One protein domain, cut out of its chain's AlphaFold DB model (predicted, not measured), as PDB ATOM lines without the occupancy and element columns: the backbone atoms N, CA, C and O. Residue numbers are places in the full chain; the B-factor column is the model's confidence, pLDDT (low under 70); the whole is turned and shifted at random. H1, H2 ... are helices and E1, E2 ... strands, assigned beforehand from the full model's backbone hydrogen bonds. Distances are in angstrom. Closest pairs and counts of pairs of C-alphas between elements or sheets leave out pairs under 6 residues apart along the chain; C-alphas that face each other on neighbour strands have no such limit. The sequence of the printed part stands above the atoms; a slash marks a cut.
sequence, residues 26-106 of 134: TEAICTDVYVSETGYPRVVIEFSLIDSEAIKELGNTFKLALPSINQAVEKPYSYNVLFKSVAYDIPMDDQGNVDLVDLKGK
ATOM      1  N   THR A  26      -4.669  14.773  12.909       84.69
ATOM      2  CA  THR A  26      -5.645  15.799  12.539       84.69
ATOM      3  C   THR A  26      -6.119  16.529  13.779       84.69
ATOM      4  O   THR A  26      -6.104  15.986  14.887       84.69
ATOM      5  N   GLU A  27      -6.517  17.771  13.580       87.94
ATOM      6  CA  GLU A  27      -7.157  18.581  14.597       87.94
ATOM      7  C   GLU A  27      -8.661  18.346  14.557       87.94
ATOM      8  O   GLU A  27      -9.253  18.129  13.494       87.94
ATOM      9  N   ALA A  28      -9.295  18.365  15.721       89.38
ATOM     10  CA  ALA A  28     -10.719  18.138  15.815       89.38
ATOM     11  C   ALA A  28     -11.345  18.863  17.000       89.38
ATOM     12  O   ALA A  28     -10.726  19.023  18.047       89.38
ATOM     13  N   ILE A  29     -12.612  19.230  16.853       91.25
ATOM     14  CA  ILE A  29     -13.420  19.815  17.922       91.25
ATOM     15  C   ILE A  29     -14.404  18.756  18.395       91.25
ATOM     16  O   ILE A  29     -15.130  18.186  17.581       91.25
ATOM     17  N   CYS A  30     -14.457  18.488  19.700       90.69
ATOM     18  CA  CYS A  30     -15.495  17.620  20.257       90.69
ATOM     19  C   CYS A  30     -16.858  18.310  20.121       90.69
ATOM     20  O   CYS A  30     -17.093  19.366  20.711       90.69
ATOM     21  N   THR A  31     -17.759  17.736  19.334       94.06
ATOM     22  CA  THR A  31     -19.084  18.304  19.068       94.06
ATOM     23  C   THR A  31     -20.140  17.755  20.007       94.06
ATOM     24  O   THR A  31     -21.087  18.476  20.334       94.06
ATOM     25  N   ASP A  32     -19.996  16.509  20.459       92.88
ATOM     26  CA  ASP A  32     -20.969  15.905  21.358       92.88
ATOM     27  C   ASP A  32     -20.431  14.719  22.158       92.88
ATOM     28  O   ASP A  32     -19.474  14.051  21.765       92.88
ATOM     29  N   VAL A  33     -21.104  14.441  23.276       87.69
ATOM     30  CA  VAL A  33     -20.871  13.262  24.113       87.69
ATOM     31  C   VAL A  33     -22.217  12.688  24.531       87.69
ATOM     32  O   VAL A  33     -23.006  13.363  25.189       87.69
ATOM     33  N   TYR A  34     -22.486  11.442  24.151       86.81
ATOM     34  CA  TYR A  34     -23.787  10.810  24.374       86.81
ATOM     35  C   TYR A  34     -23.666   9.308  24.637       86.81
ATOM     36  O   TYR A  34     -22.635   8.691  24.379       86.81
ATOM     37  N   VAL A  35     -24.737   8.695  25.144       83.00
ATOM     38  CA  VAL A  35     -24.828   7.235  25.288       83.00
ATOM     39  C   VAL A  35     -25.554   6.663  24.080       83.00
ATOM     40  O   VAL A  35     -26.685   7.039  23.791       83.00
ATOM     41  N   SER A  36     -24.908   5.741  23.372       83.25
ATOM     42  CA  SER A  36     -25.548   4.951  22.323       83.25
ATOM     43  C   SER A  36     -26.349   3.821  22.958       83.25
ATOM     44  O   SER A  36     -25.768   2.963  23.617       83.25
ATOM     45  N   GLU A  37     -27.663   3.797  22.743       72.12
ATOM     46  CA  GLU A  37     -28.569   2.768  23.287       72.12
ATOM     47  C   GLU A  37     -28.705   1.531  22.378       72.12
ATOM     48  O   GLU A  37     -29.309   0.527  22.751       72.12
ATOM     49  N   THR A  38     -28.135   1.572  21.174       68.38
ATOM     50  CA  THR A  38     -28.206   0.476  20.202       68.38
ATOM     51  C   THR A  38     -27.225  -0.655  20.531       68.38
ATOM     52  O   THR A  38     -26.008  -0.473  20.577       68.38
ATOM     53  N   GLY A  39     -27.758  -1.866  20.719       68.88
ATOM     54  CA  GLY A  39     -26.984  -3.081  20.987       68.88
ATOM     55  C   GLY A  39     -26.505  -3.163  22.435       68.88
ATOM     56  O   GLY A  39     -27.141  -3.815  23.258       68.88
ATOM     57  N   TYR A  40     -25.394  -2.494  22.744       67.38
ATOM     58  CA  TYR A  40     -24.828  -2.419  24.092       67.38
ATOM     59  C   TYR A  40     -24.562  -0.955  24.454       67.38
ATOM     60  O   TYR A  40     -23.856  -0.297  23.687       67.38
ATOM     61  N   PRO A  41     -25.048  -0.456  25.611       71.75
ATOM     62  CA  PRO A  41     -24.787   0.908  26.054       71.75
ATOM     63  C   PRO A  41     -23.296   1.245  26.040       71.75
ATOM     64  O   PRO A  41     -22.466   0.519  26.605       71.75
ATOM     65  N   ARG A  42     -22.955   2.333  25.347       77.31
ATOM     66  CA  ARG A  42     -21.587   2.858  25.222       77.31
ATOM     67  C   ARG A  42     -21.614   4.369  25.208       77.31
ATOM     68  O   ARG A  42     -22.478   4.956  24.564       77.31
ATOM     69  N   VAL A  43     -20.633   4.979  25.855       79.25
ATOM     70  CA  VAL A  43     -20.372   6.406  25.683       79.25
ATOM     71  C   VAL A  43     -19.727   6.606  24.319       79.25
ATOM     72  O   VAL A  43     -18.792   5.892  23.958       79.25
ATOM     73  N   VAL A  44     -20.246   7.557  23.559       85.25
ATOM     74  CA  VAL A  44     -19.728   7.971  22.263       85.25
ATOM     75  C   VAL A  44     -19.288   9.419  22.378       85.25
ATOM     76  O   VAL A  44     -20.049  10.259  22.852       85.25
ATOM     77  N   ILE A  45     -18.063   9.691  21.940       87.44
ATOM     78  CA  ILE A  45     -17.525  11.040  21.783       87.44
ATOM     79  C   ILE A  45     -17.473  11.327  20.286       87.44
ATOM     80  O   ILE A  45     -16.871  10.564  19.524       87.44
ATOM     81  N   GLU A  46     -18.133  12.397  19.864       91.62
ATOM     82  CA  GLU A  46     -18.178  12.834  18.477       91.62
ATOM     83  C   GLU A  46     -17.255  14.032  18.264       91.62
ATOM     84  O   GLU A  46     -17.240  14.976  19.053       91.62
ATOM     85  N   PHE A  47     -16.484  13.981  17.184       90.88
ATOM     86  CA  PHE A  47     -15.530  15.006  16.801       90.88
ATOM     87  C   PHE A  47     -15.832  15.513  15.394       90.88
ATOM     88  O   PHE A  47     -16.026  14.707  14.482       90.88
ATOM     89  N   SER A  48     -15.789  16.831  15.195       91.88
ATOM     90  CA  SER A  48     -15.655  17.432  13.867       91.88
ATOM     91  C   SER A  48     -14.178  17.579  13.539       91.88
ATOM     92  O   SER A  48     -13.457  18.251  14.272       91.88
ATOM     93  N   LEU A  49     -13.733  16.970  12.447       88.56
ATOM     94  CA  LEU A  49     -12.356  17.072  11.969       88.56
ATOM     95  C   LEU A  49     -12.160  18.418  11.255       88.56
ATOM     96  O   LEU A  49     -12.987  18.793  10.424       88.56
ATOM     97  N   ILE A  50     -11.086  19.137  11.586       83.56
ATOM     98  CA  ILE A  50     -10.725  20.426  10.969       83.56
ATOM     99  C   ILE A  50     -10.053  20.194   9.608       83.56
ATOM    100  O   ILE A  50     -10.325  20.929   8.661       83.56
ATOM    101  N   ASP A  51      -9.246  19.136   9.491       74.44
ATOM    102  CA  ASP A  51      -8.660  18.681   8.227       74.44
ATOM    103  C   ASP A  51      -9.046  17.218   7.956       74.44
ATOM    104  O   ASP A  51      -8.434  16.273   8.472       74.44
ATOM    105  N   SER A  52     -10.120  17.038   7.182       64.06
ATOM    106  CA  SER A  52     -10.659  15.732   6.787       64.06
ATOM    107  C   SER A  52     -10.068  15.187   5.486       64.06
ATOM    108  O   SER A  52     -10.281  14.013   5.170       64.06
ATOM    109  N   GLU A  53      -9.283  15.978   4.742       64.88
ATOM    110  CA  GLU A  53      -8.693  15.538   3.467       64.88
ATOM    111  C   GLU A  53      -7.719  14.370   3.670       64.88
ATOM    112  O   GLU A  53      -7.562  13.523   2.786       64.88
ATOM    113  N   ALA A  54      -7.124  14.269   4.863       57.66
ATOM    114  CA  ALA A  54      -6.254  13.165   5.238       57.66
ATOM    115  C   ALA A  54      -7.005  11.830   5.447       57.66
ATOM    116  O   ALA A  54      -6.379  10.775   5.347       57.66
ATOM    117  N   ILE A  55      -8.324  11.844   5.704       65.69
ATOM    118  CA  ILE A  55      -9.153  10.637   5.902       65.69
ATOM    119  C   ILE A  55     -10.496  10.768   5.176       65.69
ATOM    120  O   ILE A  55     -11.558  10.829   5.796       65.69
ATOM    121  N   LYS A  56     -10.461  10.777   3.841       68.56
ATOM    122  CA  LYS A  56     -11.661  10.961   3.000       68.56
ATOM    123  C   LYS A  56     -12.811  10.015   3.345       68.56
ATOM    124  O   LYS A  56     -13.967  10.404   3.223       68.56
ATOM    125  N   GLU A  57     -12.513   8.799   3.803       68.25
ATOM    126  CA  GLU A  57     -13.530   7.809   4.173       68.25
ATOM    127  C   GLU A  57     -14.277   8.133   5.476       68.25
ATOM    128  O   GLU A  57     -15.391   7.651   5.671       68.25
ATOM    129  N   LEU A  58     -13.693   8.943   6.365       67.00
ATOM    130  CA  LEU A  58     -14.356   9.414   7.587       67.00
ATOM    131  C   LEU A  58     -15.246  10.637   7.339       67.00
ATOM    132  O   LEU A  58     -16.115  10.949   8.154       67.00
ATOM    133  N   GLY A  59     -15.033  11.349   6.231       75.12
ATOM    134  CA  GLY A  59     -15.622  12.667   6.026       75.12
ATOM    135  C   GLY A  59     -15.205  13.638   7.134       75.12
ATOM    136  O   GLY A  59     -14.098  13.567   7.663       75.12
ATOM    137  N   ASN A  60     -16.104  14.545   7.513       83.81
ATOM    138  CA  ASN A  60     -15.803  15.602   8.485       83.81
ATOM    139  C   ASN A  60     -16.040  15.187   9.942       83.81
ATOM    140  O   ASN A  60     -15.886  16.014  10.836       83.81
ATOM    141  N   THR A  61     -16.435  13.939  10.201       86.31
ATOM    142  CA  THR A  61     -16.857  13.507  11.535       86.31
ATOM    143  C   THR A  61     -16.166  12.216  11.936       86.31
ATOM    144  O   THR A  61     -16.159  11.236  11.197       86.31
ATOM    145  N   PHE A  62     -15.636  12.178  13.155       86.38
ATOM    146  CA  PHE A  62     -15.083  10.971  13.755       86.38
ATOM    147  C   PHE A  62     -15.820  10.640  15.051       86.38
ATOM    148  O   PHE A  62     -16.016  11.506  15.901       86.38
ATOM    149  N   LYS A  63     -16.228   9.379  15.211       87.44
ATOM    150  CA  LYS A  63     -16.929   8.899  16.407       87.44
ATOM    151  C   LYS A  63     -16.060   7.902  17.152       87.44
ATOM    152  O   LYS A  63     -15.716   6.847  16.621       87.44
ATOM    153  N   LEU A  64     -15.756   8.213  18.404       83.25
ATOM    154  CA  LEU A  64     -15.080   7.313  19.322       83.25
ATOM    155  C   LEU A  64     -16.115   6.666  20.243       83.25
ATOM    156  O   LEU A  64     -16.603   7.299  21.175       83.25
ATOM    157  N   ALA A  65     -16.425   5.393  20.006       80.75
ATOM    158  CA  ALA A  65     -17.221   4.600  20.937       80.75
ATOM    159  C   ALA A  65     -16.308   3.976  22.000       80.75
ATOM    160  O   ALA A  65     -15.413   3.190  21.681       80.75
ATOM    161  N   LEU A  66     -16.550   4.302  23.266       76.31
ATOM    162  CA  LEU A  66     -15.829   3.703  24.383       76.31
ATOM    163  C   LEU A  66     -16.302   2.256  24.587       76.31
ATOM    164  O   LEU A  66     -17.485   1.968  24.371       76.31
ATOM    165  N   PRO A  67     -15.416   1.322  24.984       66.94
ATOM    166  CA  PRO A  67     -15.835  -0.036  25.311       66.94
ATOM    167  C   PRO A  67     -16.983  -0.028  26.334       66.94
ATOM    168  O   PRO A  67     -16.994   0.789  27.259       66.94
ATOM    169  N   SER A  68     -17.958  -0.927  26.169       57.97
ATOM    170  CA  SER A  68     -19.094  -1.026  27.093       57.97
ATOM    171  C   SER A  68     -18.596  -1.271  28.511       57.97
ATOM    172  O   SER A  68     -17.851  -2.217  28.764       57.97
ATOM    173  N   ILE A  69     -19.023  -0.418  29.436       54.09
ATOM    174  CA  ILE A  69     -18.838  -0.651  30.862       54.09
ATOM    175  C   ILE A  69     -19.974  -1.594  31.260       54.09
ATOM    176  O   ILE A  69     -21.136  -1.306  30.990       54.09
ATOM    177  N   ASN A  70     -19.664  -2.743  31.859       45.47
ATOM    178  CA  ASN A  70     -20.664  -3.749  32.259       45.47
ATOM    179  C   ASN A  70     -21.600  -3.284  33.401       45.47
ATOM    180  O   ASN A  70     -22.310  -4.095  33.988       45.47
ATOM    181  N   GLN A  71     -21.596  -1.997  33.741       46.78
ATOM    182  CA  GLN A  71     -22.435  -1.381  34.760       46.78
ATOM    183  C   GLN A  71     -23.080  -0.123  34.184       46.78
ATOM    184  O   GLN A  71     -22.518   0.512  33.290       46.78
ATOM    185  N   ALA A  72     -24.272   0.208  34.690       46.59
ATOM    186  CA  ALA A  72     -24.946   1.460  34.386       46.59
ATOM    187  C   ALA A  72     -23.950   2.604  34.596       46.59
ATOM    188  O   ALA A  72     -23.436   2.784  35.699       46.59
ATOM    189  N   VAL A  73     -23.615   3.313  33.520       50.75
ATOM    190  CA  VAL A  73     -22.702   4.445  33.619       50.75
ATOM    191  C   VAL A  73     -23.494   5.576  34.254       50.75
ATOM    192  O   VAL A  73     -24.288   6.239  33.585       50.75
ATOM    193  N   GLU A  74     -23.360   5.727  35.569       49.38
ATOM    194  CA  GLU A  74     -23.873   6.897  36.273       49.38
ATOM    195  C   GLU A  74     -23.136   8.141  35.759       49.38
ATOM    196  O   GLU A  74     -21.976   8.074  35.353       49.38
ATOM    197  N   LYS A  75     -23.827   9.283  35.720       46.31
ATOM    198  CA  LYS A  75     -23.166  10.566  35.469       46.31
ATOM    199  C   LYS A  75     -22.279  10.877  36.683       46.31
ATOM    200  O   LYS A  75     -22.812  10.810  37.791       46.31
ATOM    201  N   PRO A  76     -21.002  11.264  36.512       49.00
ATOM    202  CA  PRO A  76     -20.266  11.494  35.263       49.00
ATOM    203  C   PRO A  76     -19.660  10.222  34.639       49.00
ATOM    204  O   PRO A  76     -19.261   9.292  35.335       49.00
ATOM    205  N   TYR A  77     -19.535  10.200  33.306       50.72
ATOM    206  CA  TYR A  77     -18.997   9.069  32.540       50.72
ATOM    207  C   TYR A  77     -17.490   8.804  32.817       50.72
ATOM    208  O   TYR A  77     -16.628   9.164  32.018       50.72
ATOM    209  N   SER A  78     -17.147   8.164  33.938       49.16
ATOM    210  CA  SER A  78     -15.755   7.917  34.362       49.16
ATOM    211  C   SER A  78     -15.064   6.834  33.511       49.16
ATOM    212  O   SER A  78     -15.568   5.716  33.386       49.16
ATOM    213  N   TYR A  79     -13.905   7.141  32.903       52.88
ATOM    214  CA  TYR A  79     -13.198   6.207  32.006       52.88
ATOM    215  C   TYR A  79     -11.665   6.212  32.163       52.88
ATOM    216  O   TYR A  79     -10.942   6.712  31.313       52.88
ATOM    217  N   ASN A  80     -11.127   5.575  33.206       47.38
ATOM    218  CA  ASN A  80      -9.698   5.610  33.595       47.38
ATOM    219  C   ASN A  80      -8.628   5.355  32.500       47.38
ATOM    220  O   ASN A  80      -7.470   5.725  32.688       47.38
ATOM    221  N   VAL A  81      -8.961   4.731  31.363       43.59
ATOM    222  CA  VAL A  81      -7.978   4.347  30.325       43.59
ATOM    223  C   VAL A  81      -7.735   5.443  29.274       43.59
ATOM    224  O   VAL A  81      -6.679   5.455  28.646       43.59
ATOM    225  N   LEU A  82      -8.651   6.404  29.111       51.06
ATOM    226  CA  LEU A  82      -8.507   7.477  28.111       51.06
ATOM    227  C   LEU A  82      -7.720   8.693  28.607       51.06
ATOM    228  O   LEU A  82      -7.259   9.498  27.806       51.06
ATOM    229  N   PHE A  83      -7.555   8.842  29.921       53.25
ATOM    230  CA  PHE A  83      -7.433  10.177  30.502       53.25
ATOM    231  C   PHE A  83      -6.032  10.690  30.804       53.25
ATOM    232  O   PHE A  83      -5.921  11.857  31.157       53.25
ATOM    233  N   LYS A  84      -4.944   9.932  30.620       48.34
ATOM    234  CA  LYS A  84      -3.609  10.498  30.921       48.34
ATOM    235  C   LYS A  84      -3.254  11.725  30.065       48.34
ATOM    236  O   LYS A  84      -2.481  12.556  30.521       48.34
ATOM    237  N   SER A  85      -3.820  11.856  28.864       49.47
ATOM    238  CA  SER A  85      -3.563  12.977  27.948       49.47
ATOM    239  C   SER A  85      -4.667  14.041  27.910       49.47
ATOM    240  O   SER A  85      -4.451  15.102  27.333       49.47
ATOM    241  N   VAL A  86      -5.830  13.784  28.520       54.00
ATOM    242  CA  VAL A  86      -6.994  14.698  28.522       54.00
ATOM    243  C   VAL A  86      -7.273  15.291  29.908       54.00
ATOM    244  O   VAL A  86      -7.875  16.353  30.022       54.00
ATOM    245  N   ALA A  87      -6.796  14.628  30.965       51.31
ATOM    246  CA  ALA A  87      -7.024  14.982  32.366       51.31
ATOM    247  C   ALA A  87      -6.449  16.336  32.799       51.31
ATOM    248  O   ALA A  87      -6.887  16.867  33.812       51.31
ATOM    249  N   TYR A  88      -5.471  16.894  32.081       56.62
ATOM    250  CA  TYR A  88      -4.848  18.152  32.503       56.62
ATOM    251  C   TYR A  88      -5.788  19.362  32.387       56.62
ATOM    252  O   TYR A  88      -5.604  20.332  33.114       56.62
ATOM    253  N   ASP A  89      -6.801  19.296  31.518       63.16
ATOM    254  CA  ASP A  89      -7.684  20.427  31.196       63.16
ATOM    255  C   ASP A  89      -9.167  20.167  31.505       63.16
ATOM    256  O   ASP A  89     -10.042  20.925  31.068       63.16
ATOM    257  N   ILE A  90      -9.492  19.097  32.232       68.62
ATOM    258  CA  ILE A  90     -10.876  18.790  32.611       68.62
ATOM    259  C   ILE A  90     -10.955  18.681  34.131       68.62
ATOM    260  O   ILE A  90     -10.143  17.958  34.715       68.62
ATOM    261  N   PRO A  91     -11.883  19.407  34.781       69.00
ATOM    262  CA  PRO A  91     -12.040  19.335  36.224       69.00
ATOM    263  C   PRO A  91     -12.348  17.899  36.655       69.00
ATOM    264  O   PRO A  91     -13.157  17.205  36.039       69.00
ATOM    265  N   MET A  92     -11.671  17.473  37.717       70.81
ATOM    266  CA  MET A  92     -11.965  16.228  38.411       70.81
ATOM    267  C   MET A  92     -12.825  16.526  39.635       70.81
ATOM    268  O   MET A  92     -12.627  17.557  40.282       70.81
ATOM    269  N   ASP A  93     -13.756  15.632  39.953       69.12
ATOM    270  CA  ASP A  93     -14.456  15.664  41.237       69.12
ATOM    271  C   ASP A  93     -13.534  15.226  42.394       69.12
ATOM    272  O   ASP A  93     -12.380  14.826  42.196       69.12
ATOM    273  N   ASP A  94     -14.052  15.280  43.621       69.81
ATOM    274  CA  ASP A  94     -13.318  14.907  44.838       69.81
ATOM    275  C   ASP A  94     -12.891  13.422  44.862       69.81
ATOM    276  O   ASP A  94     -12.092  13.007  45.705       69.81
ATOM    277  N   GLN A  95     -13.417  12.607  43.946       66.19
ATOM    278  CA  GLN A  95     -13.125  11.188  43.775       66.19
ATOM    279  C   GLN A  95     -12.203  10.917  42.571       66.19
ATOM    280  O   GLN A  95     -11.851   9.762  42.322       66.19
ATOM    281  N   GLY A  96     -11.770  11.957  41.850       62.91
ATOM    282  CA  GLY A  96     -10.906  11.841  40.677       62.91
ATOM    283  C   GLY A  96     -11.638  11.440  39.392       62.91
ATOM    284  O   GLY A  96     -10.979  11.074  38.416       62.91
ATOM    285  N   ASN A  97     -12.974  11.480  39.366       66.62
ATOM    286  CA  ASN A  97     -13.744  11.244  38.148       66.62
ATOM    287  C   ASN A  97     -13.815  12.506  37.300       66.62
ATOM    288  O   ASN A  97     -13.746  13.625  37.803       66.62
ATOM    289  N   VAL A  98     -14.022  12.308  36.002       69.62
ATOM    290  CA  VAL A  98     -14.183  13.384  35.030       69.62
ATOM    291  C   VAL A  98     -15.538  13.259  34.344       69.62
ATOM    292  O   VAL A  98     -15.897  12.168  33.894       69.62
ATOM    293  N   ASP A  99     -16.266  14.371  34.212       76.75
ATOM    294  CA  ASP A  99     -17.435  14.433  33.335       76.75
ATOM    295  C   ASP A  99     -16.998  14.570  31.876       76.75
ATOM    296  O   ASP A  99     -16.474  15.596  31.445       76.75
ATOM    297  N   LEU A 100     -17.216  13.514  31.085       78.75
ATOM    298  CA  LEU A 100     -16.909  13.538  29.657       78.75
ATOM    299  C   LEU A 100     -17.724  14.589  28.896       78.75
ATOM    300  O   LEU A 100     -17.277  15.018  27.836       78.75
ATOM    301  N   VAL A 101     -18.874  15.044  29.408       82.44
ATOM    302  CA  VAL A 101     -19.642  16.130  28.773       82.44
ATOM    303  C   VAL A 101     -18.819  17.421  28.688       82.44
ATOM    304  O   VAL A 101     -18.950  18.158  27.709       82.44
ATOM    305  N   ASP A 102     -17.884  17.642  29.616       81.12
ATOM    306  CA  ASP A 102     -16.981  18.803  29.621       81.12
ATOM    307  C   ASP A 102     -15.929  18.772  28.500       81.12
ATOM    308  O   ASP A 102     -15.136  19.708  28.353       81.12
ATOM    309  N   LEU A 103     -15.882  17.704  27.696       83.12
ATOM    310  CA  LEU A 103     -15.099  17.677  26.462       83.12
ATOM    311  C   LEU A 103     -15.729  18.533  25.362       83.12
ATOM    312  O   LEU A 103     -15.015  18.971  24.461       83.12
ATOM    313  N   LYS A 104     -17.049  18.741  25.398       88.31
ATOM    314  CA  LYS A 104     -17.790  19.408  24.326       88.31
ATOM    315  C   LYS A 104     -17.268  20.828  24.095       88.31
ATOM    316  O   LYS A 104     -17.144  21.621  25.022       88.31
ATOM    317  N   GLY A 105     -16.975  21.145  22.838       88.69
ATOM    318  CA  GLY A 105     -16.421  22.423  22.398       88.69
ATOM    319  C   GLY A 105     -14.902  22.558  22.539       88.69
ATOM    320  O   GLY A 105     -14.368  23.577  22.115       88.69
ATOM    321  N   LYS A 106     -14.196  21.568  23.102       86.81
ATOM    322  CA  LYS A 106     -12.728  21.605  23.213       86.81
ATOM    323  C   LYS A 106     -12.048  21.114  21.930       86.81
ATOM    324  O   LYS A 106     -12.577  20.232  21.245       86.81
TER     325      LYS A 106
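AT A GLANCE: This is residues 26 to 106 of the 134 residues of an uncharacterized protein of Trichococcus ilyis (UniProt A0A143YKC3). With little regular structure, the model is a strongly twisted antiparallel sheet, E1-E2-E3, with short H1 over it and a long loop, residues 66 to 99, winding away from E3 and back to H1. The 81 printed residues hold E1, E2, E3, H1 in chain order, mostly strand, 28 residues in named elements. The strands form a meander, each the neighbour of the one before. Only just compact, close to loose, radius of gyration of the C-alphas 13.5 A, it spans 41 by 33 by 18 A.

IN THESE COORDINATES: E1, residues 26 to 36, 24.7 A, begins at C-alpha (-5.645, 15.799, 12.539) and bends by 68 degrees at residue 29. E2 is residues 42 to 49, 21.5 A; E3, 61 to 65, 13.0 A. H1, 100 to 103, 5.5 A, ends at C-alpha (-15.099, 17.677, 26.462).

HOW THE PARTS SIT: Hairpin E1 and E2 has N 31 and O 46 within hydrogen-bond range, 2.8 A; hairpin E2 and E3, N 47 and O 62, 2.8 A. H1, too short for O i to N i+4 pairs, is on the sheet, height 7.7 A; closest C-alphas to E1: Val 33 and Val 101, 5.6 A.

THE WHOLE: The printed part has no cut. Links E2 to E3 and E3 to H1 are long. Confidence is under 70 in 41 residues, among them 67 to 91.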